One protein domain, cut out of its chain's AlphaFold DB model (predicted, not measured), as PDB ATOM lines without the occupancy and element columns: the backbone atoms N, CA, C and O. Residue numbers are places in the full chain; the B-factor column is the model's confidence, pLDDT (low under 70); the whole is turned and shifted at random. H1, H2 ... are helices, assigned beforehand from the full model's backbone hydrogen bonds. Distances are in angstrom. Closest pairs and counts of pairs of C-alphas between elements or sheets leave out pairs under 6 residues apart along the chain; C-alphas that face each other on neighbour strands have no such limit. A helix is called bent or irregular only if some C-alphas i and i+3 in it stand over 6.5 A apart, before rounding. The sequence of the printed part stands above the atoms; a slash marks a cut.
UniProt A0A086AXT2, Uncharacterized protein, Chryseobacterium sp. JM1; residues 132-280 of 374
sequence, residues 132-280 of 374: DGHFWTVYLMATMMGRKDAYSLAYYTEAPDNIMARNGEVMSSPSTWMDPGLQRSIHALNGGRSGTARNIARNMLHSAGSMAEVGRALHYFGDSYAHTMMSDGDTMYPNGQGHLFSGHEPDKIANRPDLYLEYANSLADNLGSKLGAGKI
ATOM      1  N   ASP A 132     -20.517  19.491 -23.323       58.16
ATOM      2  CA  ASP A 132     -20.431  19.382 -24.819       58.16
ATOM      3  C   ASP A 132     -19.098  18.820 -25.451       58.16
ATOM      4  O   ASP A 132     -18.353  18.072 -24.819       58.16
ATOM      5  N   GLY A 133     -18.835  19.039 -26.758       62.78
ATOM      6  CA  GLY A 133     -17.660  18.552 -27.513       62.78
ATOM      7  C   GLY A 133     -16.310  19.247 -27.231       62.78
ATOM      8  O   GLY A 133     -15.255  18.610 -27.404       62.78
ATOM      9  N   HIS A 134     -16.309  20.499 -26.761       71.00
ATOM     10  CA  HIS A 134     -15.129  21.187 -26.230       71.00
ATOM     11  C   HIS A 134     -14.603  20.459 -25.003       71.00
ATOM     12  O   HIS A 134     -13.403  20.152 -24.934       71.00
ATOM     13  N   PHE A 135     -15.508  20.095 -24.089       78.50
ATOM     14  CA  PHE A 135     -15.187  19.269 -22.933       78.50
ATOM     15  C   PHE A 135     -14.444  17.991 -23.343       78.50
ATOM     16  O   PHE A 135     -13.320  17.760 -22.896       78.50
ATOM     17  N   TRP A 136     -15.027  17.170 -24.224       80.19
ATOM     18  CA  TRP A 136     -14.457  15.855 -24.543       80.19
ATOM     19  C   TRP A 136     -13.118  15.929 -25.280       80.19
ATOM     20  O   TRP A 136     -12.208  15.159 -24.959       80.19
ATOM     21  N   THR A 137     -12.962  16.871 -26.217       86.69
ATOM     22  CA  THR A 137     -11.700  17.046 -26.957       86.69
ATOM     23  C   THR A 137     -10.560  17.434 -26.013       86.69
ATOM     24  O   THR A 137      -9.488  16.821 -26.046       86.69
ATOM     25  N   VAL A 138     -10.794  18.407 -25.123       88.31
ATOM     26  CA  VAL A 138      -9.794  18.824 -24.132       88.31
ATOM     27  C   VAL A 138      -9.554  17.731 -23.099       88.31
ATOM     28  O   VAL A 138      -8.399  17.480 -22.746       88.31
ATOM     29  N   TYR A 139     -10.604  17.044 -22.642       87.56
ATOM     30  CA  TYR A 139     -10.476  16.034 -21.599       87.56
ATOM     31  C   TYR A 139      -9.639  14.844 -22.062       87.56
ATOM     32  O   TYR A 139      -8.698  14.448 -21.367       87.56
ATOM     33  N   LEU A 140      -9.921  14.310 -23.255       86.94
ATOM     34  CA  LEU A 140      -9.147  13.205 -23.809       86.94
ATOM     35  C   LEU A 140      -7.690  13.619 -24.044       86.94
ATOM     36  O   LEU A 140      -6.786  12.915 -23.595       86.94
ATOM     37  N   MET A 141      -7.450  14.776 -24.670       88.38
ATOM     38  CA  MET A 141      -6.091  15.261 -24.934       88.38
ATOM     39  C   MET A 141      -5.289  15.430 -23.636       88.38
ATOM     40  O   MET A 141      -4.183  14.905 -23.496       88.38
ATOM     41  N   ALA A 142      -5.864  16.105 -22.640       86.94
ATOM     42  CA  ALA A 142      -5.218  16.311 -21.351       86.94
ATOM     43  C   ALA A 142      -4.957  14.984 -20.614       86.94
ATOM     44  O   ALA A 142      -3.878  14.800 -20.042       86.94
ATOM     45  N   THR A 143      -5.894  14.032 -20.684       84.75
ATOM     46  CA  THR A 143      -5.737  12.681 -20.120       84.75
ATOM     47  C   THR A 143      -4.578  11.937 -20.779       84.75
ATOM     48  O   THR A 143      -3.723  11.379 -20.091       84.75
ATOM     49  N   MET A 144      -4.481  11.982 -22.107       84.75
ATOM     50  CA  MET A 144      -3.388  11.366 -22.866       84.75
ATOM     51  C   MET A 144      -2.021  11.978 -22.559       84.75
ATOM     52  O   MET A 144      -1.002  11.290 -22.597       84.75
ATOM     53  N   MET A 145      -1.996  13.261 -22.211       82.75
ATOM     54  CA  MET A 145      -0.798  13.964 -21.755       82.75
ATOM     55  C   MET A 145      -0.435  13.657 -20.290       82.75
ATOM     56  O   MET A 145       0.566  14.174 -19.789       82.75
ATOM     57  N   GLY A 146      -1.230  12.838 -19.593       79.25
ATOM     58  CA  GLY A 146      -1.025  12.477 -18.190       79.25
ATOM     59  C   GLY A 146      -1.316  13.621 -17.216       79.25
ATOM     60  O   GLY A 146      -0.768  13.652 -16.109       79.25
ATOM     61  N   ARG A 147      -2.136  14.598 -17.622       82.00
ATOM     62  CA  ARG A 147      -2.495  15.735 -16.775       82.00
ATOM     63  C   ARG A 147      -3.472  15.305 -15.687       82.00
ATOM     64  O   ARG A 147      -4.530  14.756 -15.966       82.00
ATOM     65  N   LYS A 148      -3.144  15.617 -14.434       79.81
ATOM     66  CA  LYS A 148      -4.020  15.325 -13.284       79.81
ATOM     67  C   LYS A 148      -5.222  16.267 -13.188       79.81
ATOM     68  O   LYS A 148      -6.198  15.936 -12.534       79.81
ATOM     69  N   ASP A 149      -5.139  17.430 -13.826       77.75
ATOM     70  CA  ASP A 149      -6.186  18.451 -13.872       77.75
ATOM     71  C   ASP A 149      -7.036  18.375 -15.151       77.75
ATOM     72  O   ASP A 149      -7.788  19.302 -15.430       77.75
ATOM     73  N   ALA A 150      -6.931  17.285 -15.923       80.31
ATOM     74  CA  ALA A 150      -7.589  17.123 -17.220       80.31
ATOM     75  C   ALA A 150      -9.095  17.414 -17.168       80.31
ATOM     76  O   ALA A 150      -9.605  18.166 -17.995       80.31
ATOM     77  N   TYR A 151      -9.790  16.871 -16.166       76.12
ATOM     78  CA  TYR A 151     -11.223  17.091 -15.990       76.12
ATOM     79  C   TYR A 151     -11.538  18.555 -15.663       76.12
ATOM     80  O   TYR A 151     -12.433  19.149 -16.257       76.12
ATOM     81  N   SER A 152     -10.791  19.165 -14.735       71.88
ATOM     82  CA  SER A 152     -10.973  20.572 -14.356       71.88
ATOM     83  C   SER A 152     -10.709  21.511 -15.533       71.88
ATOM     84  O   SER A 152     -11.448  22.466 -15.739       71.88
ATOM     85  N   LEU A 153      -9.682  21.226 -16.325       81.00
ATOM     86  CA  LEU A 153      -9.327  21.986 -17.514       81.00
ATOM     87  C   LEU A 153     -10.411  21.895 -18.598       81.00
ATOM     88  O   LEU A 153     -10.847  22.921 -19.120       81.00
ATOM     89  N   ALA A 154     -10.875  20.678 -18.896       79.25
ATOM     90  CA  ALA A 154     -11.989  20.444 -19.809       79.25
ATOM     91  C   ALA A 154     -13.258  21.151 -19.327       79.25
ATOM     92  O   ALA A 154     -13.924  21.832 -20.097       79.25
ATOM     93  N   TYR A 155     -13.520  21.093 -18.022       69.25
ATOM     94  CA  TYR A 155     -14.624  21.800 -17.395       69.25
ATOM     95  C   TYR A 155     -14.571  23.323 -17.626       69.25
ATOM     96  O   TYR A 155     -15.581  23.916 -17.985       69.25
ATOM     97  N   TYR A 156     -13.421  23.979 -17.442       74.94
ATOM     98  CA  TYR A 156     -13.330  25.428 -17.671       74.94
ATOM     99  C   TYR A 156     -13.310  25.810 -19.155       74.94
ATOM    100  O   TYR A 156     -13.586  26.963 -19.479       74.94
ATOM    101  N   THR A 157     -12.978  24.870 -20.039       81.31
ATOM    102  CA  THR A 157     -13.103  25.041 -21.497       81.31
ATOM    103  C   THR A 157     -14.569  25.000 -21.920       81.31
ATOM    104  O   THR A 157     -14.995  25.744 -22.781       81.31
ATOM    105  N   GLU A 158     -15.358  24.169 -21.265       72.88
ATOM    106  CA  GLU A 158     -16.791  24.014 -21.501       72.88
ATOM    107  C   GLU A 158     -17.634  25.117 -20.830       72.88
ATOM    108  O   GLU A 158     -18.789  25.379 -21.165       72.88
ATOM    109  N   ALA A 159     -17.065  25.767 -19.817       65.62
ATOM    110  CA  ALA A 159     -17.759  26.766 -19.024       65.62
ATOM    111  C   ALA A 159     -18.340  27.933 -19.842       65.62
ATOM    112  O   ALA A 159     -19.421  28.366 -19.473       65.62
ATOM    113  N   PRO A 160     -17.710  28.479 -20.897       70.69
ATOM    114  CA  PRO A 160     -18.270  29.632 -21.601       70.69
ATOM    115  C   PRO A 160     -19.558  29.338 -22.387       70.69
ATOM    116  O   PRO A 160     -20.443  30.197 -22.395       70.69
ATOM    117  N   ASP A 161     -19.714  28.119 -22.912       59.69
ATOM    118  CA  ASP A 161     -20.956  27.644 -23.544       59.69
ATOM    119  C   ASP A 161     -22.101  27.520 -22.523       59.69
ATOM    120  O   ASP A 161     -23.269  27.806 -22.807       59.69
ATOM    121  N   ASN A 162     -21.759  27.161 -21.281       51.06
ATOM    122  CA  ASN A 162     -22.713  26.936 -20.192       51.06
ATOM    123  C   ASN A 162     -22.918  28.157 -19.271       51.06
ATOM    124  O   ASN A 162     -23.913  28.244 -18.547       51.06
ATOM    125  N   ILE A 163     -21.984  29.111 -19.276       50.03
ATOM    126  CA  ILE A 163     -21.891  30.246 -18.351       50.03
ATOM    127  C   ILE A 163     -21.631  31.531 -19.143       50.03
ATOM    128  O   ILE A 163     -20.499  31.957 -19.374       50.03
ATOM    129  N   MET A 164     -22.713  32.243 -19.455       46.22
ATOM    130  CA  MET A 164     -22.653  33.611 -19.972       46.22
ATOM    131  C   MET A 164     -22.413  34.612 -18.829       46.22
ATOM    132  O   MET A 164     -23.356  35.209 -18.302       46.22
ATOM    133  N   ALA A 165     -21.154  34.793 -18.412       37.09
ATOM    134  CA  ALA A 165     -20.802  35.750 -17.358       37.09
ATOM    135  C   ALA A 165     -19.513  36.537 -17.639       37.09
ATOM    136  O   ALA A 165     -18.481  35.987 -18.031       37.09
ATOM    137  N   ARG A 166     -19.550  37.839 -17.331       36.47
ATOM    138  CA  ARG A 166     -18.372  38.710 -17.213       36.47
ATOM    139  C   ARG A 166     -18.172  39.029 -15.732       36.47
ATOM    140  O   ARG A 166     -19.114  39.423 -15.061       36.47
ATOM    141  N   ASN A 167     -16.946  38.876 -15.225       34.44
ATOM    142  CA  ASN A 167     -16.549  39.270 -13.862       34.44
ATOM    143  C   ASN A 167     -17.462  38.752 -12.734       34.44
ATOM    144  O   ASN A 167     -17.747  39.474 -11.785       34.44
ATOM    145  N   GLY A 168     -17.925  37.505 -12.830       35.50
ATOM    146  CA  GLY A 168     -18.745  36.911 -11.776       35.50
ATOM    147  C   GLY A 168     -20.185  37.424 -11.719       35.50
ATOM    148  O   GLY A 168     -20.913  36.974 -10.849       35.50
ATOM    149  N   GLU A 169     -20.635  38.278 -12.642       34.09
ATOM    150  CA  GLU A 169     -22.057  38.566 -12.852       34.09
ATOM    151  C   GLU A 169     -22.582  37.735 -14.030       34.09
ATOM    152  O   GLU A 169     -22.166  37.904 -15.180       34.09
ATOM    153  N   VAL A 170     -23.498  36.807 -13.735       39.25
ATOM    154  CA  VAL A 170     -24.324  36.146 -14.751       39.25
ATOM    155  C   VAL A 170     -25.330  37.176 -15.235       39.25
ATOM    156  O   VAL A 170     -26.175  37.637 -14.466       39.25
ATOM    157  N   MET A 171     -25.258  37.531 -16.514       42.00
ATOM    158  CA  MET A 171     -26.279  38.356 -17.139       42.00
ATOM    159  C   MET A 171     -27.530  37.491 -17.330       42.00
ATOM    160  O   MET A 171     -27.729  36.890 -18.381       42.00
ATOM    161  N   SER A 172     -28.407  37.428 -16.326       36.06
ATOM    162  CA  SER A 172     -29.794  36.998 -16.528       36.06
ATOM    163  C   SER A 172     -30.541  38.103 -17.276       36.06
ATOM    164  O   SER A 172     -31.395  38.800 -16.733       36.06
ATOM    165  N   SER A 173     -30.168  38.320 -18.528       32.78
ATOM    166  CA  SER A 173     -30.997  39.050 -19.466       32.78
ATOM    167  C   SER A 173     -31.588  38.009 -20.408       32.78
ATOM    168  O   SER A 173     -30.843  37.136 -20.856       32.78
ATOM    169  N   PRO A 174     -32.869  38.103 -20.791       37.31
ATOM    170  CA  PRO A 174     -33.439  37.389 -21.940       37.31
ATOM    171  C   PRO A 174     -32.686  37.597 -23.283       37.31
ATOM    172  O   PRO A 174     -33.212  37.257 -24.338       37.31
ATOM    173  N   SER A 175     -31.476  38.171 -23.262       41.50
ATOM    174  CA  SER A 175     -30.784  38.820 -24.370       41.50
ATOM    175  C   SER A 175     -29.266  38.586 -24.398       41.50
ATOM    176  O   SER A 175     -28.586  39.286 -25.137       41.50
ATOM    177  N   THR A 176     -28.669  37.672 -23.629       39.56
ATOM    178  CA  THR A 176     -27.199  37.454 -23.691       39.56
ATOM    179  C   THR A 176     -26.728  36.832 -25.005       39.56
ATOM    180  O   THR A 176     -25.655  37.165 -25.504       39.56
ATOM    181  N   TRP A 177     -27.574  36.022 -25.635       44.03
ATOM    182  CA  TRP A 177     -27.412  35.603 -27.031       44.03
ATOM    183  C   TRP A 177     -27.691  36.731 -28.046       44.03
ATOM    184  O   TRP A 177     -27.445  36.573 -29.236       44.03
ATOM    185  N   MET A 178     -28.209  37.876 -27.586       39.62
ATOM    186  CA  MET A 178     -28.470  39.074 -28.387       39.62
ATOM    187  C   MET A 178     -27.472  40.214 -28.121       39.62
ATOM    188  O   MET A 178     -27.638  41.268 -28.730       39.62
ATOM    189  N   ASP A 179     -26.459  40.042 -27.254       49.47
ATOM    190  CA  ASP A 179     -25.347  40.996 -27.093       49.47
ATOM    191  C   ASP A 179     -24.198  40.610 -28.040       49.47
ATOM    192  O   ASP A 179     -23.400  39.714 -27.738       49.47
ATOM    193  N   PRO A 180     -24.053  41.287 -29.191       51.88
ATOM    194  CA  PRO A 180     -23.100  40.864 -30.198       51.88
ATOM    195  C   PRO A 180     -21.644  41.135 -29.799       51.88
ATOM    196  O   PRO A 180     -20.732  40.666 -30.479       51.88
ATOM    197  N   GLY A 181     -21.400  41.954 -28.770       57.25
ATOM    198  CA  GLY A 181     -20.064  42.331 -28.310       57.25
ATOM    199  C   GLY A 181     -19.442  41.279 -27.397       57.25
ATOM    200  O   GLY A 181     -18.287  40.908 -27.599       57.25
ATOM    201  N   LEU A 182     -20.215  40.762 -26.438       55.44
ATOM    202  CA  LEU A 182     -19.756  39.720 -25.512       55.44
ATOM    203  C   LEU A 182     -19.576  38.368 -26.215       55.44
ATOM    204  O   LEU A 182     -18.583  37.683 -25.991       55.44
ATOM    205  N   GLN A 183     -20.477  38.023 -27.140       56.28
ATOM    206  CA  GLN A 183     -20.340  36.808 -27.952       56.28
ATOM    207  C   GLN A 183     -19.060  36.828 -28.801       56.28
ATOM    208  O   GLN A 183     -18.368  35.822 -28.922       56.28
ATOM    209  N   ARG A 184     -18.678  38.003 -29.322       59.91
ATOM    210  CA  ARG A 184     -17.453  38.179 -30.119       59.91
ATOM    211  C   ARG A 184     -16.160  37.961 -29.335       59.91
ATOM    212  O   ARG A 184     -15.150  37.595 -29.940       59.91
ATOM    213  N   SER A 185     -16.159  38.235 -28.032       63.25
ATOM    214  CA  SER A 185     -14.962  38.121 -27.192       63.25
ATOM    215  C   SER A 185     -14.790  36.745 -26.552       63.25
ATOM    216  O   SER A 185     -13.700  36.460 -26.064       63.25
ATOM    217  N   ILE A 186     -15.828  35.903 -26.573       68.12
ATOM    218  CA  ILE A 186     -15.824  34.571 -25.958       68.12
ATOM    219  C   ILE A 186     -15.832  33.465 -27.016       68.12
ATOM    220  O   ILE A 186     -14.999  32.574 -26.908       68.12
ATOM    221  N   HIS A 187     -16.652  33.591 -28.066       74.88
ATOM    222  CA  HIS A 187     -16.903  32.491 -28.999       74.88
ATOM    223  C   HIS A 187     -16.224  32.638 -30.368       74.88
ATOM    224  O   HIS A 187     -16.740  32.185 -31.369       74.88
ATOM    225  N   ALA A 188     -15.139  33.412 -30.499       77.06
ATOM    226  CA  ALA A 188     -14.440  33.664 -31.779       77.06
ATOM    227  C   ALA A 188     -15.307  34.041 -33.027       77.06
ATOM    228  O   ALA A 188     -14.806  34.069 -34.147       77.06
ATOM    229  N   LEU A 189     -16.575  34.442 -32.869       69.69
ATOM    230  CA  LEU A 189     -17.533  34.760 -33.946       69.69
ATOM    231  C   LEU A 189     -17.442  36.218 -34.414       69.69
ATOM    232  O   LEU A 189     -18.386  37.007 -34.302       69.69
ATOM    233  N   ASN A 190     -16.268  36.635 -34.878       73.50
ATOM    234  CA  ASN A 190     -16.000  38.051 -35.149       73.50
ATOM    235  C   ASN A 190     -15.910  38.432 -36.633       73.50
ATOM    236  O   ASN A 190     -15.751  39.617 -36.921       73.50
ATOM    237  N   GLY A 191     -16.053  37.482 -37.564       75.44
ATOM    238  CA  GLY A 191     -15.917  37.760 -39.000       75.44
ATOM    239  C   GLY A 191     -14.480  38.053 -39.456       75.44
ATOM    240  O   GLY A 191     -14.265  38.418 -40.608       75.44
ATOM    241  N   GLY A 192     -13.503  37.970 -38.551       83.62
ATOM    242  CA  GLY A 192     -12.088  38.207 -38.815       83.62
ATOM    243  C   GLY A 192     -11.338  36.936 -39.214       83.62
ATOM    244  O   GLY A 192     -11.924  35.871 -39.383       83.62
ATOM    245  N   ARG A 193     -10.011  37.044 -39.347       89.50
ATOM    246  CA  ARG A 193      -9.147  35.912 -39.722       89.50
ATOM    247  C   ARG A 193      -8.969  34.934 -38.558       89.50
ATOM    248  O   ARG A 193      -8.590  35.336 -37.455       89.50
ATOM    249  N   SER A 194      -9.154  33.650 -38.831       88.25
ATOM    250  CA  SER A 194      -9.008  32.528 -37.899       88.25
ATOM    251  C   SER A 194      -7.607  32.463 -37.288       88.25
ATOM    252  O   SER A 194      -7.473  32.346 -36.072       88.25
ATOM    253  N   GLY A 195      -6.549  32.665 -38.082       90.31
ATOM    254  CA  GLY A 195      -5.173  32.722 -37.576       90.31
ATOM    255  C   GLY A 195      -4.953  33.831 -36.538       90.31
ATOM    256  O   GLY A 195      -4.239  33.639 -35.550       90.31
ATOM    257  N   THR A 196      -5.618  34.978 -36.706       91.38
ATOM    258  CA  THR A 196      -5.591  36.068 -35.721       91.38
ATOM    259  C   THR A 196      -6.303  35.656 -34.435       91.38
ATOM    260  O   THR A 196      -5.765  35.880 -33.354       91.38
ATOM    261  N   ALA A 197      -7.463  35.005 -34.530       90.00
ATOM    262  CA  ALA A 197      -8.193  34.498 -33.370       90.00
ATOM    263  C   ALA A 197      -7.409  33.422 -32.601       90.00
ATOM    264  O   ALA A 197      -7.311  33.500 -31.378       90.00
ATOM    265  N   ARG A 198      -6.739  32.502 -33.307       92.12
ATOM    266  CA  ARG A 198      -5.821  31.514 -32.710       92.12
ATOM    267  C   ARG A 198      -4.674  32.190 -31.951       92.12
ATOM    268  O   ARG A 198      -4.323  31.768 -30.852       92.12
ATOM    269  N   ASN A 199      -4.097  33.263 -32.503       92.19
ATOM    270  CA  ASN A 199      -3.064  34.057 -31.823       92.19
ATOM    271  C   ASN A 199      -3.601  34.794 -30.591       92.19
ATOM    272  O   ASN A 199      -2.929  34.824 -29.563       92.19
ATOM    273  N   ILE A 200      -4.806  35.363 -30.674       90.31
ATOM    274  CA  ILE A 200      -5.478  35.990 -29.529       90.31
ATOM    275  C   ILE A 200      -5.669  34.962 -28.416       90.31
ATOM    276  O   ILE A 200      -5.279  35.230 -27.283       90.31
ATOM    277  N   ALA A 201      -6.169  33.770 -28.742       91.19
ATOM    278  CA  ALA A 201      -6.351  32.693 -27.779       91.19
ATOM    279  C   ALA A 201      -5.028  32.278 -27.115       91.19
ATOM    280  O   ALA A 201      -4.962  32.132 -25.898       91.19
ATOM    281  N   ARG A 202      -3.939  32.166 -27.890       91.81
ATOM    282  CA  ARG A 202      -2.596  31.908 -27.341       91.81
ATOM    283  C   ARG A 202      -2.138  33.014 -26.394       91.81
ATOM    284  O   ARG A 202      -1.630  32.711 -25.320       91.81
ATOM    285  N   ASN A 203      -2.363  34.277 -26.745       91.44
ATOM    286  CA  ASN A 203      -2.042  35.400 -25.867       91.44
ATOM    287  C   ASN A 203      -2.892  35.380 -24.589       91.44
ATOM    288  O   ASN A 203      -2.353  35.606 -23.508       91.44
ATOM    289  N   MET A 204      -4.189  35.062 -24.684       89.62
ATOM    290  CA  MET A 204      -5.064  34.861 -23.522       89.62
ATOM    291  C   MET A 204      -4.527  33.742 -22.632       89.62
ATOM    292  O   MET A 204      -4.430  33.928 -21.426       89.62
ATOM    293  N   LEU A 205      -4.102  32.627 -23.226       90.56
ATOM    294  CA  LEU A 205      -3.521  31.497 -22.511       90.56
ATOM    295  C   LEU A 205      -2.205  31.873 -21.811       90.56
ATOM    296  O   LEU A 205      -2.002  31.503 -20.661       90.56
ATOM    297  N   HIS A 206      -1.330  32.636 -22.472       89.19
ATOM    298  CA  HIS A 206      -0.064  33.107 -21.888       89.19
ATOM    299  C   HIS A 206      -0.277  34.119 -20.759       89.19
ATOM    300  O   HIS A 206       0.531  34.200 -19.839       89.19
ATOM    301  N   SER A 207      -1.355  34.898 -20.846       88.00
ATOM    302  CA  SER A 207      -1.708  35.931 -19.868       88.00
ATOM    303  C   SER A 207      -2.599  35.400 -18.743       88.00
ATOM    304  O   SER A 207      -2.896  36.144 -17.809       88.00
ATOM    305  N   ALA A 208      -3.069  34.153 -18.842       87.19
ATOM    306  CA  ALA A 208      -4.018  33.575 -17.907       87.19
ATOM    307  C   ALA A 208      -3.374  33.407 -16.525       87.19
ATOM    308  O   ALA A 208      -2.368  32.715 -16.369       87.19
ATOM    309  N   GLY A 209      -3.980  34.020 -15.508       85.06
ATOM    310  CA  GLY A 209      -3.568  33.879 -14.114       85.06
ATOM    311  C   GLY A 209      -4.322  32.772 -13.372       85.06
ATOM    312  O   GLY A 209      -3.964  32.436 -12.245       85.06
ATOM    313  N   SER A 210      -5.370  32.207 -13.978       85.25
ATOM    314  CA  SER A 210      -6.269  31.234 -13.352       85.25
ATOM    315  C   SER A 210      -6.717  30.129 -14.313       85.25
ATOM    316  O   SER A 210      -6.750  30.313 -15.528       85.25
ATOM    317  N   MET A 211      -7.138  28.980 -13.768       78.31
ATOM    318  CA  MET A 211      -7.661  27.863 -14.571       78.31
ATOM    319  C   MET A 211      -8.912  28.251 -15.378       78.31
ATOM    320  O   MET A 211      -9.104  27.769 -16.489       78.31
ATOM    321  N   ALA A 212      -9.734  29.161 -14.852       76.88
ATOM    322  CA  ALA A 212     -10.898  29.681 -15.563       76.88
ATOM    323  C   ALA A 212     -10.508  30.522 -16.790       76.88
ATOM    324  O   ALA A 212     -11.156  30.436 -17.830       76.88
ATOM    325  N   GLU A 213      -9.441  31.319 -16.691       82.44
ATOM    326  CA  GLU A 213      -8.910  32.082 -17.827       82.44
ATOM    327  C   GLU A 213      -8.215  31.175 -18.842       82.44
ATOM    328  O   GLU A 213      -8.386  31.380 -20.042       82.44
ATOM    329  N   VAL A 214      -7.505  30.140 -18.375       87.88
ATOM    330  CA  VAL A 214      -6.955  29.083 -19.235       87.88
ATOM    331  C   VAL A 214      -8.081  28.400 -20.009       87.88
ATOM    332  O   VAL A 214      -8.021  28.337 -21.231       87.88
ATOM    333  N   GLY A 215      -9.131  27.940 -19.327       85.56
ATOM    334  CA  GLY A 215     -10.271  27.297 -19.972       85.56
ATOM    335  C   GLY A 215     -10.973  28.212 -20.972       85.56
ATOM    336  O   GLY A 215     -11.187  27.811 -22.107       85.56
ATOM    337  N   ARG A 216     -11.207  29.486 -20.627       84.38
ATOM    338  CA  ARG A 216     -11.765  30.468 -21.574       84.38
ATOM    339  C   ARG A 216     -10.875  30.676 -22.800       84.38
ATOM    340  O   ARG A 216     -11.386  30.828 -23.904       84.38
ATOM    341  N   ALA A 217      -9.557  30.704 -22.618       89.38
ATOM    342  CA  ALA A 217      -8.620  30.805 -23.729       89.38
ATOM    343  C   ALA A 217      -8.682  29.565 -24.633       89.38
ATOM    344  O   ALA A 217      -8.663  29.707 -25.850       89.38
ATOM    345  N   LEU A 218      -8.789  28.366 -24.053       90.69
ATOM    346  CA  LEU A 218      -8.907  27.110 -24.799       90.69
ATOM    347  C   LEU A 218     -10.262  26.950 -25.495       90.69
ATOM    348  O   LEU A 218     -10.305  26.422 -26.599       90.69
ATOM    349  N   HIS A 219     -11.336  27.448 -24.890       86.75
ATOM    350  CA  HIS A 219     -12.654  27.541 -25.506       86.75
ATOM    351  C   HIS A 219     -12.607  28.436 -26.748       86.75
ATOM    352  O   HIS A 219     -12.821  27.963 -27.858       86.75
ATOM    353  N   TYR A 220     -12.160  29.690 -26.585       86.88
ATOM    354  CA  TYR A 220     -11.985  30.623 -27.703       86.88
ATOM    355  C   TYR A 220     -11.047  30.043 -28.777       86.88
ATOM    356  O   TYR A 220     -11.212  30.285 -29.974       86.88
ATOM    357  N   PHE A 221     -10.036  29.276 -28.357       90.62
ATOM    358  CA  PHE A 221      -9.158  28.554 -29.268       90.62
ATOM    359  C   PHE A 221      -9.931  27.503 -30.073       90.62
ATOM    360  O   PHE A 221      -9.831  27.539 -31.294       90.62
ATOM    361  N   GLY A 222     -10.713  26.628 -29.434       88.25
ATOM    362  CA  GLY A 222     -11.576  25.646 -30.101       88.25
ATOM    363  C   GLY A 222     -12.548  26.294 -31.087       88.25
ATOM    364  O   GLY A 222     -12.558  25.939 -32.269       88.25
ATOM    365  N   ASP A 223     -13.232  27.348 -30.651       84.38
ATOM    366  CA  ASP A 223     -14.162  28.119 -31.477       84.38
ATOM    367  C   ASP A 223     -13.497  28.766 -32.685       84.38
ATOM    368  O   ASP A 223     -14.071  28.816 -33.773       84.38
ATOM    369  N   SER A 224     -12.243  29.206 -32.559       87.88
ATOM    370  CA  SER A 224     -11.516  29.750 -33.708       87.88
ATOM    371  C   SER A 224     -11.337  28.726 -34.839       87.88
ATOM    372  O   SER A 224     -11.235  29.115 -36.005       87.88
ATOM    373  N   TYR A 225     -11.338  27.424 -34.532       87.44
ATOM    374  CA  TYR A 225     -11.362  26.357 -35.535       87.44
ATOM    375  C   TYR A 225     -12.790  25.992 -35.945       87.44
ATOM    376  O   TYR A 225     -13.056  25.853 -37.140       87.44
ATOM    377  N   ALA A 226     -13.719  25.862 -34.993       81.06
ATOM    378  CA  ALA A 226     -15.122  25.545 -35.280       81.06
ATOM    379  C   ALA A 226     -15.770  26.600 -36.200       81.06
ATOM    380  O   ALA A 226     -16.485  26.281 -37.151       81.06
ATOM    381  N   HIS A 227     -15.422  27.868 -36.031       79.06
ATOM    382  CA  HIS A 227     -16.011  28.950 -36.806       79.06
ATOM    383  C   HIS A 227     -15.205  29.369 -38.034       79.06
ATOM    384  O   HIS A 227     -15.615  30.311 -38.706       79.06
ATOM    385  N   THR A 228     -14.108  28.691 -38.383       83.12
ATOM    386  CA  THR A 228     -13.409  28.961 -39.652       83.12
ATOM    387  C   THR A 228     -14.304  28.560 -40.834       83.12
ATOM    388  O   THR A 228     -14.747  27.415 -40.936       83.12
ATOM    389  N   MET A 229     -14.585  29.488 -41.744       77.25
ATOM    390  CA  MET A 229     -15.417  29.261 -42.921       77.25
ATOM    391  C   MET A 229     -14.784  28.238 -43.861       77.25
ATOM    392  O   MET A 229     -13.587  28.264 -44.140       77.25
ATOM    393  N   MET A 230     -15.619  27.367 -44.426       71.81
ATOM    394  CA  MET A 230     -15.182  26.411 -45.450       71.81
ATOM    395  C   MET A 230     -14.836  27.073 -46.787       71.81
ATOM    396  O   MET A 230     -14.038  26.534 -47.543       71.81
ATOM    397  N   SER A 231     -15.456  28.214 -47.101       74.81
ATOM    398  CA  SER A 231     -15.339  28.862 -48.412       74.81
ATOM    399  C   SER A 231     -13.933  29.363 -48.721       74.81
ATOM    400  O   SER A 231     -13.555  29.402 -49.889       74.81
ATOM    401  N   ASP A 232     -13.177  29.763 -47.698       80.31
ATOM    402  CA  ASP A 232     -11.820  30.292 -47.854       80.31
ATOM    403  C   ASP A 232     -10.792  29.678 -46.888       80.31
ATOM    404  O   ASP A 232      -9.596  29.891 -47.072       80.31
ATOM    405  N   GLY A 233     -11.232  28.903 -45.888       75.62
ATOM    406  CA  GLY A 233     -10.360  28.246 -44.916       75.62
ATOM    407  C   GLY A 233      -9.616  29.204 -43.979       75.62
ATOM    408  O   GLY A 233      -8.719  28.760 -43.266       75.62
ATOM    409  N   ASP A 234      -9.959  30.496 -43.972       82.50
ATOM    410  CA  ASP A 234      -9.206  31.519 -43.240       82.50
ATOM    411  C   ASP A 234     -10.106  32.510 -42.501       82.50
ATOM    412  O   ASP A 234      -9.781  32.896 -41.381       82.50
ATOM    413  N   THR A 235     -11.248  32.906 -43.055       84.31
ATOM    414  CA  THR A 235     -12.158  33.856 -42.401       84.31
ATOM    415  C   THR A 235     -13.105  33.121 -41.463       84.31
ATOM    416  O   THR A 235     -13.514  32.003 -41.747       84.31
ATOM    417  N   MET A 236     -13.470  33.711 -40.327       81.69
ATOM    418  CA  MET A 236     -14.458  33.130 -39.416       81.69
ATOM    419  C   MET A 236     -15.871  33.617 -39.722       81.69
ATOM    420  O   MET A 236     -16.046  34.719 -40.242       81.69
ATOM    421  N   TYR A 237     -16.890  32.841 -39.352       72.88
ATOM    422  CA  TYR A 237     -18.278  33.286 -39.474       72.88
ATOM    423  C   TYR A 237     -18.512  34.601 -38.699       72.88
ATOM    424  O   TYR A 237     -18.071  34.744 -37.552       72.88
ATOM    425  N   PRO A 238     -19.160  35.609 -39.317       68.31
ATOM    426  CA  PRO A 238     -19.543  36.823 -38.615       68.31
ATOM    427  C   PRO A 238     -20.683  36.525 -37.640       68.31
ATOM    428  O   PRO A 238     -21.499  35.633 -37.866       68.31
ATOM    429  N   ASN A 239     -20.784  37.324 -36.579       62.66
ATOM    430  CA  ASN A 239     -21.904  37.240 -35.649       62.66
ATOM    431  C   ASN A 239     -23.245  37.481 -36.378       62.66
ATOM    432  O   ASN A 239     -23.407  38.505 -37.046       62.66
ATOM    433  N   GLY A 240     -24.208  36.564 -36.238       49.31
ATOM    434  CA  GLY A 240     -25.530  36.671 -36.854       49.31
ATOM    435  C   GLY A 240     -26.632  35.978 -36.049       49.31
ATOM    436  O   GLY A 240     -26.414  34.937 -35.437       49.31
ATOM    437  N   GLN A 241     -27.855  36.527 -36.108       37.31
ATOM    438  CA  GLN A 241     -29.064  35.997 -35.446       37.31
ATOM    439  C   GLN A 241     -29.424  34.548 -35.840       37.31
ATOM    440  O   GLN A 241     -30.213  33.909 -35.149       37.31
ATOM    441  N   GLY A 242     -28.842  34.008 -36.918       35.75
ATOM    442  CA  GLY A 242     -28.997  32.604 -37.321       35.75
ATOM    443  C   GLY A 242     -28.494  31.605 -36.273       35.75
ATOM    444  O   GLY A 242     -29.022  30.498 -36.210       35.75
ATOM    445  N   HIS A 243     -27.580  32.029 -35.388       43.62
ATOM    446  CA  HIS A 243     -27.094  31.212 -34.277       43.62
ATOM    447  C   HIS A 243     -28.158  30.954 -33.170       43.62
ATOM    448  O   HIS A 243     -27.991  30.091 -32.313       43.62
ATOM    449  N   LEU A 244     -29.274  31.687 -33.155       37.84
ATOM    450  CA  LEU A 244     -30.302  31.558 -32.113       37.84
ATOM    451  C   LEU A 244     -31.385  30.508 -32.425       37.84
ATOM    452  O   LEU A 244     -32.070  30.059 -31.507       37.84
ATOM    453  N   PHE A 245     -31.591  30.147 -33.701       32.19
ATOM    454  CA  PHE A 245     -32.838  29.489 -34.134       32.19
ATOM    455  C   PHE A 245     -32.689  28.411 -35.222       32.19
ATOM    456  O   PHE A 245     -33.695  27.898 -35.714       32.19
ATOM    457  N   SER A 246     -31.477  28.022 -35.616       28.27
ATOM    458  CA  SER A 246     -31.270  26.882 -36.521       28.27
ATOM    459  C   SER A 246     -29.998  26.142 -36.141       28.27
ATOM    460  O   SER A 246     -28.932  26.740 -36.111       28.27
ATOM    461  N   GLY A 247     -30.142  24.853 -35.809       39.03
ATOM    462  CA  GLY A 247     -29.063  23.983 -35.337       39.03
ATOM    463  C   GLY A 247     -27.779  24.139 -36.154       39.03
ATOM    464  O   GLY A 247     -27.791  24.010 -37.377       39.03
ATOM    465  N   HIS A 248     -26.692  24.457 -35.461       43.94
ATOM    466  CA  HIS A 248     -25.459  24.981 -36.041       43.94
ATOM    467  C   HIS A 248     -24.704  23.958 -36.894       43.94
ATOM    468  O   HIS A 248     -24.438  22.832 -36.476       43.94
ATOM    469  N   GLU A 249     -24.325  24.371 -38.104       44.09
ATOM    470  CA  GLU A 249     -23.376  23.665 -38.975       44.09
ATOM    471  C   GLU A 249     -21.881  23.949 -38.675       44.09
ATOM    472  O   GLU A 249     -21.088  23.027 -38.875       44.09
ATOM    473  N   PRO A 250     -21.456  25.136 -38.178       50.34
ATOM    474  CA  PRO A 250     -20.039  25.431 -37.898       50.34
ATOM    475  C   PRO A 250     -19.408  24.564 -36.798       50.34
ATOM    476  O   PRO A 250     -18.250  24.164 -36.922       50.34
ATOM    477  N   ASP A 251     -20.180  24.190 -35.775       53.75
ATOM    478  CA  ASP A 251     -19.687  23.420 -34.616       53.75
ATOM    479  C   ASP A 251     -19.454  21.939 -34.949       53.75
ATOM    480  O   ASP A 251     -18.920  21.161 -34.159       53.75
ATOM    481  N   LYS A 252     -19.786  21.538 -36.180       61.28
ATOM    482  CA  LYS A 252     -19.494  20.212 -36.725       61.28
ATOM    483  C   LYS A 252     -18.089  20.180 -37.309       61.28
ATOM    484  O   LYS A 252     -17.896  19.809 -38.465       61.28
ATOM    485  N   ILE A 253     -17.086  20.542 -36.507       64.94
ATOM    486  CA  ILE A 253     -15.676  20.517 -36.922       64.94
ATOM    487  C   ILE A 253     -15.237  19.133 -37.436       64.94
ATOM    488  O   ILE A 253     -14.349  19.046 -38.277       64.94
ATOM    489  N   ALA A 254     -15.921  18.058 -37.029       58.72
ATOM    490  CA  ALA A 254     -15.740  16.711 -37.568       58.72
ATOM    491  C   ALA A 254     -16.011  16.585 -39.082       58.72
ATOM    492  O   ALA A 254     -15.450  15.710 -39.728       58.72
ATOM    493  N   ASN A 255     -16.796  17.489 -39.679       69.94
ATOM    494  CA  ASN A 255     -16.970  17.573 -41.133       69.94
ATOM    495  C   ASN A 255     -15.761  18.219 -41.842       69.94
ATOM    496  O   ASN A 255     -15.748  18.329 -43.067       69.94
ATOM    497  N   ARG A 256     -14.754  18.679 -41.084       77.50
ATOM    498  CA  ARG A 256     -13.495  19.268 -41.562       77.50
ATOM    499  C   ARG A 256     -12.304  18.530 -40.930       77.50
ATOM    500  O   ARG A 256     -11.630  19.109 -40.076       77.50
ATOM    501  N   PRO A 257     -12.033  17.270 -41.332       82.69
ATOM    502  CA  PRO A 257     -11.008  16.414 -40.730       82.69
ATOM    503  C   PRO A 257      -9.655  17.099 -40.553       82.69
ATOM    504  O   PRO A 257      -9.104  17.095 -39.456       82.69
ATOM    505  N   ASP A 258      -9.149  17.733 -41.612       86.25
ATOM    506  CA  ASP A 258      -7.826  18.362 -41.602       86.25
ATOM    507  C   ASP A 258      -7.744  19.480 -40.557       86.25
ATOM    508  O   ASP A 258      -6.788  19.560 -39.787       86.25
ATOM    509  N   LEU A 259      -8.795  20.297 -40.473       85.81
ATOM    510  CA  LEU A 259      -8.873  21.407 -39.530       85.81
ATOM    511  C   LEU A 259      -9.069  20.919 -38.088       85.81
ATOM    512  O   LEU A 259      -8.494  21.489 -37.161       85.81
ATOM    513  N   TYR A 260      -9.853  19.856 -37.887       86.31
ATOM    514  CA  TYR A 260     -10.009  19.228 -36.575       86.31
ATOM    515  C   TYR A 260      -8.690  18.636 -36.066       86.31
ATOM    516  O   TYR A 260      -8.336  18.790 -34.897       86.31
ATOM    517  N   LEU A 261      -7.933  17.983 -36.948       88.44
ATOM    518  CA  LEU A 261      -6.625  17.432 -36.608       88.44
ATOM    519  C   LEU A 261      -5.596  18.533 -36.363       88.44
ATOM    520  O   LEU A 261      -4.793  18.407 -35.440       88.44
ATOM    521  N   GLU A 262      -5.633  19.629 -37.122       89.56
ATOM    522  CA  GLU A 262      -4.819  20.810 -36.830       89.56
ATOM    523  C   GLU A 262      -5.138  21.365 -35.433       89.56
ATOM    524  O   GLU A 262      -4.215  21.646 -34.663       89.56
ATOM    525  N   TYR A 263      -6.426  21.468 -35.080       90.31
ATOM    526  CA  TYR A 263      -6.872  21.885 -33.752       90.31
ATOM    527  C   TYR A 263      -6.323  20.964 -32.662       90.31
ATOM    528  O   TYR A 263      -5.661  21.441 -31.742       90.31
ATOM    529  N   ALA A 264      -6.540  19.653 -32.775       89.38
ATOM    530  CA  ALA A 264      -6.119  18.699 -31.755       89.38
ATOM    531  C   ALA A 264      -4.586  18.679 -31.577       89.38
ATOM    532  O   ALA A 264      -4.094  18.682 -30.448       89.38
ATOM    533  N   ASN A 265      -3.815  18.748 -32.669       87.94
ATOM    534  CA  ASN A 265      -2.353  18.861 -32.593       87.94
ATOM    535  C   ASN A 265      -1.912  20.179 -31.938       87.94
ATOM    536  O   ASN A 265      -1.095  20.176 -31.020       87.94
ATOM    537  N   SER A 266      -2.496  21.303 -32.352       89.19
ATOM    538  CA  SER A 266      -2.151  22.618 -31.796       89.19
ATOM    539  C   SER A 266      -2.574  22.758 -30.328       89.19
ATOM    540  O   SER A 266      -1.933  23.462 -29.550       89.19
ATOM    541  N   LEU A 267      -3.648  22.074 -29.927       89.50
ATOM    542  CA  LEU A 267      -4.092  21.991 -28.542       89.50
ATOM    543  C   LEU A 267      -3.039  21.290 -27.677       89.50
ATOM    544  O   LEU A 267      -2.716  21.790 -26.604       89.50
ATOM    545  N   ALA A 268      -2.451  20.188 -28.145       85.12
ATOM    546  CA  ALA A 268      -1.379  19.504 -27.421       85.12
ATOM    547  C   ALA A 268      -0.160  20.410 -27.156       85.12
ATOM    548  O   ALA A 268       0.428  20.358 -26.068       85.12
ATOM    549  N   ASP A 269       0.196  21.254 -28.126       84.25
ATOM    550  CA  ASP A 269       1.267  22.244 -27.981       84.25
ATOM    551  C   ASP A 269       0.901  23.313 -26.945       84.25
ATOM    552  O   ASP A 269       1.673  23.580 -26.021       84.25
ATOM    553  N   ASN A 270      -0.315  23.861 -27.032       85.94
ATOM    554  CA  ASN A 270      -0.824  24.858 -26.088       85.94
ATOM    555  C   ASN A 270      -0.931  24.318 -24.650       85.94
ATOM    556  O   ASN A 270      -0.733  25.060 -23.691       85.94
ATOM    557  N   LEU A 271      -1.204  23.022 -24.478       84.88
ATOM    558  CA  LEU A 271      -1.273  22.371 -23.167       84.88
ATOM    559  C   LEU A 271       0.101  21.999 -22.583       84.88
ATOM    560  O   LEU A 271       0.160  21.470 -21.464       84.88
ATOM    561  N   GLY A 272       1.192  22.286 -23.302       70.62
ATOM    562  CA  GLY A 272       2.565  22.144 -22.818       70.62
ATOM    563  C   GLY A 272       3.030  20.693 -22.713       70.62
ATOM    564  O   GLY A 272       3.532  20.277 -21.665       70.62
ATOM    565  N   SER A 273       2.832  19.889 -23.764       61.09
ATOM    566  CA  SER A 273       3.134  18.453 -23.712       61.09
ATOM    567  C   SER A 273       4.585  18.139 -23.307       61.09
ATOM    568  O   SER A 273       5.547  18.522 -23.965       61.09
ATOM    569  N   LYS A 274       4.753  17.358 -22.227       52.53
ATOM    570  CA  LYS A 274       6.055  16.769 -21.844       52.53
ATOM    571  C   LYS A 274       6.479  15.625 -22.773       52.53
ATOM    572  O   LYS A 274       7.643  15.239 -22.787       52.53
ATOM    573  N   LEU A 275       5.517  15.069 -23.510       53.97
ATOM    574  CA  LEU A 275       5.700  13.958 -24.440       53.97
ATOM    575  C   LEU A 275       6.191  14.443 -25.822       53.97
ATOM    576  O   LEU A 275       6.843  13.674 -26.524       53.97
ATOM    577  N   GLY A 276       5.959  15.717 -26.176       53.56
ATOM    578  CA  GLY A 276       6.088  16.258 -27.534       53.56
ATOM    579  C   GLY A 276       4.865  15.889 -28.386       53.56
ATOM    580  O   GLY A 276       4.460  14.728 -28.378       53.56
ATOM    581  N   ALA A 277       4.281  16.839 -29.129       54.56
ATOM    582  CA  ALA A 277       3.030  16.630 -29.878       54.56
ATOM    583  C   ALA A 277       3.073  15.422 -30.835       54.56
ATOM    584  O   ALA A 277       2.104  14.679 -30.936       54.56
ATOM    585  N   GLY A 278       4.232  15.127 -31.437       59.59
ATOM    586  CA  GLY A 278       4.426  13.955 -32.303       59.59
ATOM    587  C   GLY A 278       4.513  12.593 -31.597       59.59
ATOM    588  O   GLY A 278       4.676  11.582 -32.274       59.59
ATOM    589  N   LYS A 279       4.453  12.537 -30.257       67.69
ATOM    590  CA  LYS A 279       4.434  11.280 -29.479       67.69
ATOM    591  C   LYS A 279       3.085  10.986 -28.829       67.69
ATOM    592  O   LYS A 279       2.944   9.945 -28.188       67.69
ATOM    593  N   ILE A 280       2.120  11.898 -28.946       80.12
ATOM    594  CA  ILE A 280       0.755  11.664 -28.481       80.12
ATOM    595  C   ILE A 280       0.055  10.795 -29.521       80.12
ATOM    596  O   ILE A 280       0.136  11.025 -30.725       80.12
TER     597      ILE A 280
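What this domain is: This is residues 132 to 280 of the 374 residues of an uncharacterized protein of Chryseobacterium sp. JM1 (UniProt A0A086AXT2). What is the shape? H5 is the core: H4 packs along it as a helical hairpin, H7 runs roughly alongside, and the hairpin of H1 and H2 crosses it through H2. H3, H6 and the loop at Pro 174 lie toward one end of the longest axis. What makes it up? The 149 printed residues include seven named helices, H1 to H7 in order, and no named strand: all helix. It is compact, with a radius of gyration of the C-alphas of 15.0 A and spans of 44 by 38 by 25 A.

Where its parts are: Where is the longest helix? H5, residues 211 to 226, runs 22.1 A from C-alpha 211 at (-7.661, 27.863, -14.571). Where are the others? H4, residues 194 to 207, and H7, residues 257 to 270, each run 19.7 A, H7 ending at C-alpha 270 (-0.824, 24.858, -26.088). H1, residues 133 to 144, runs 16.6 A; H2, residues 150 to 162, runs 18.3 A and is only just irregular, C-alphas 157 and 160 being 6.9 A apart. H3 is residues 180 to 186, H6 residues 241 to 244.

How they stand to each other: What touches the hub, H5? H4 does at a shallow tilt of 8 degrees, opposite ways, closest C-alphas Ala 201 and Ala 217, 5.0 A; H2 does at a steep tilt of 66 degrees, closest C-alphas Thr 157 and Gly 215, 3.9 A. Residues 218 to 225 alone touch H7, closest C-alphas Tyr 225 and Tyr 263, 6.6 A. H3 only just touches H5, with 3 pairs of C-alphas within 8 A, the closest Ile 186 and Tyr 220, 5.8 A. What of the rest? H1 and H2 form a hairpin, closest C-alphas Phe 135 and Ala 154, 4.6 A; H6 touches no helix. Which O i to N i+4 pairs are within hydrogen-bond range? Every one is in H1, H4 and H7, against 7 of 9 in H2, 2 of 3 in H3 and 11 of 12 in H5; H6 is too short for one.

The domain as a whole: How far does it reach? The C-alphas farthest apart, Pro 174 and Lys 279, are 46.6 A apart. Which links are long? H2 to H3, H5 to H6 and H6 to H7 are long, and the printed part has no cut. Where is confidence low? Of the printed part, 56 residues are under 70, among them 161 to 186 and 238 to 255.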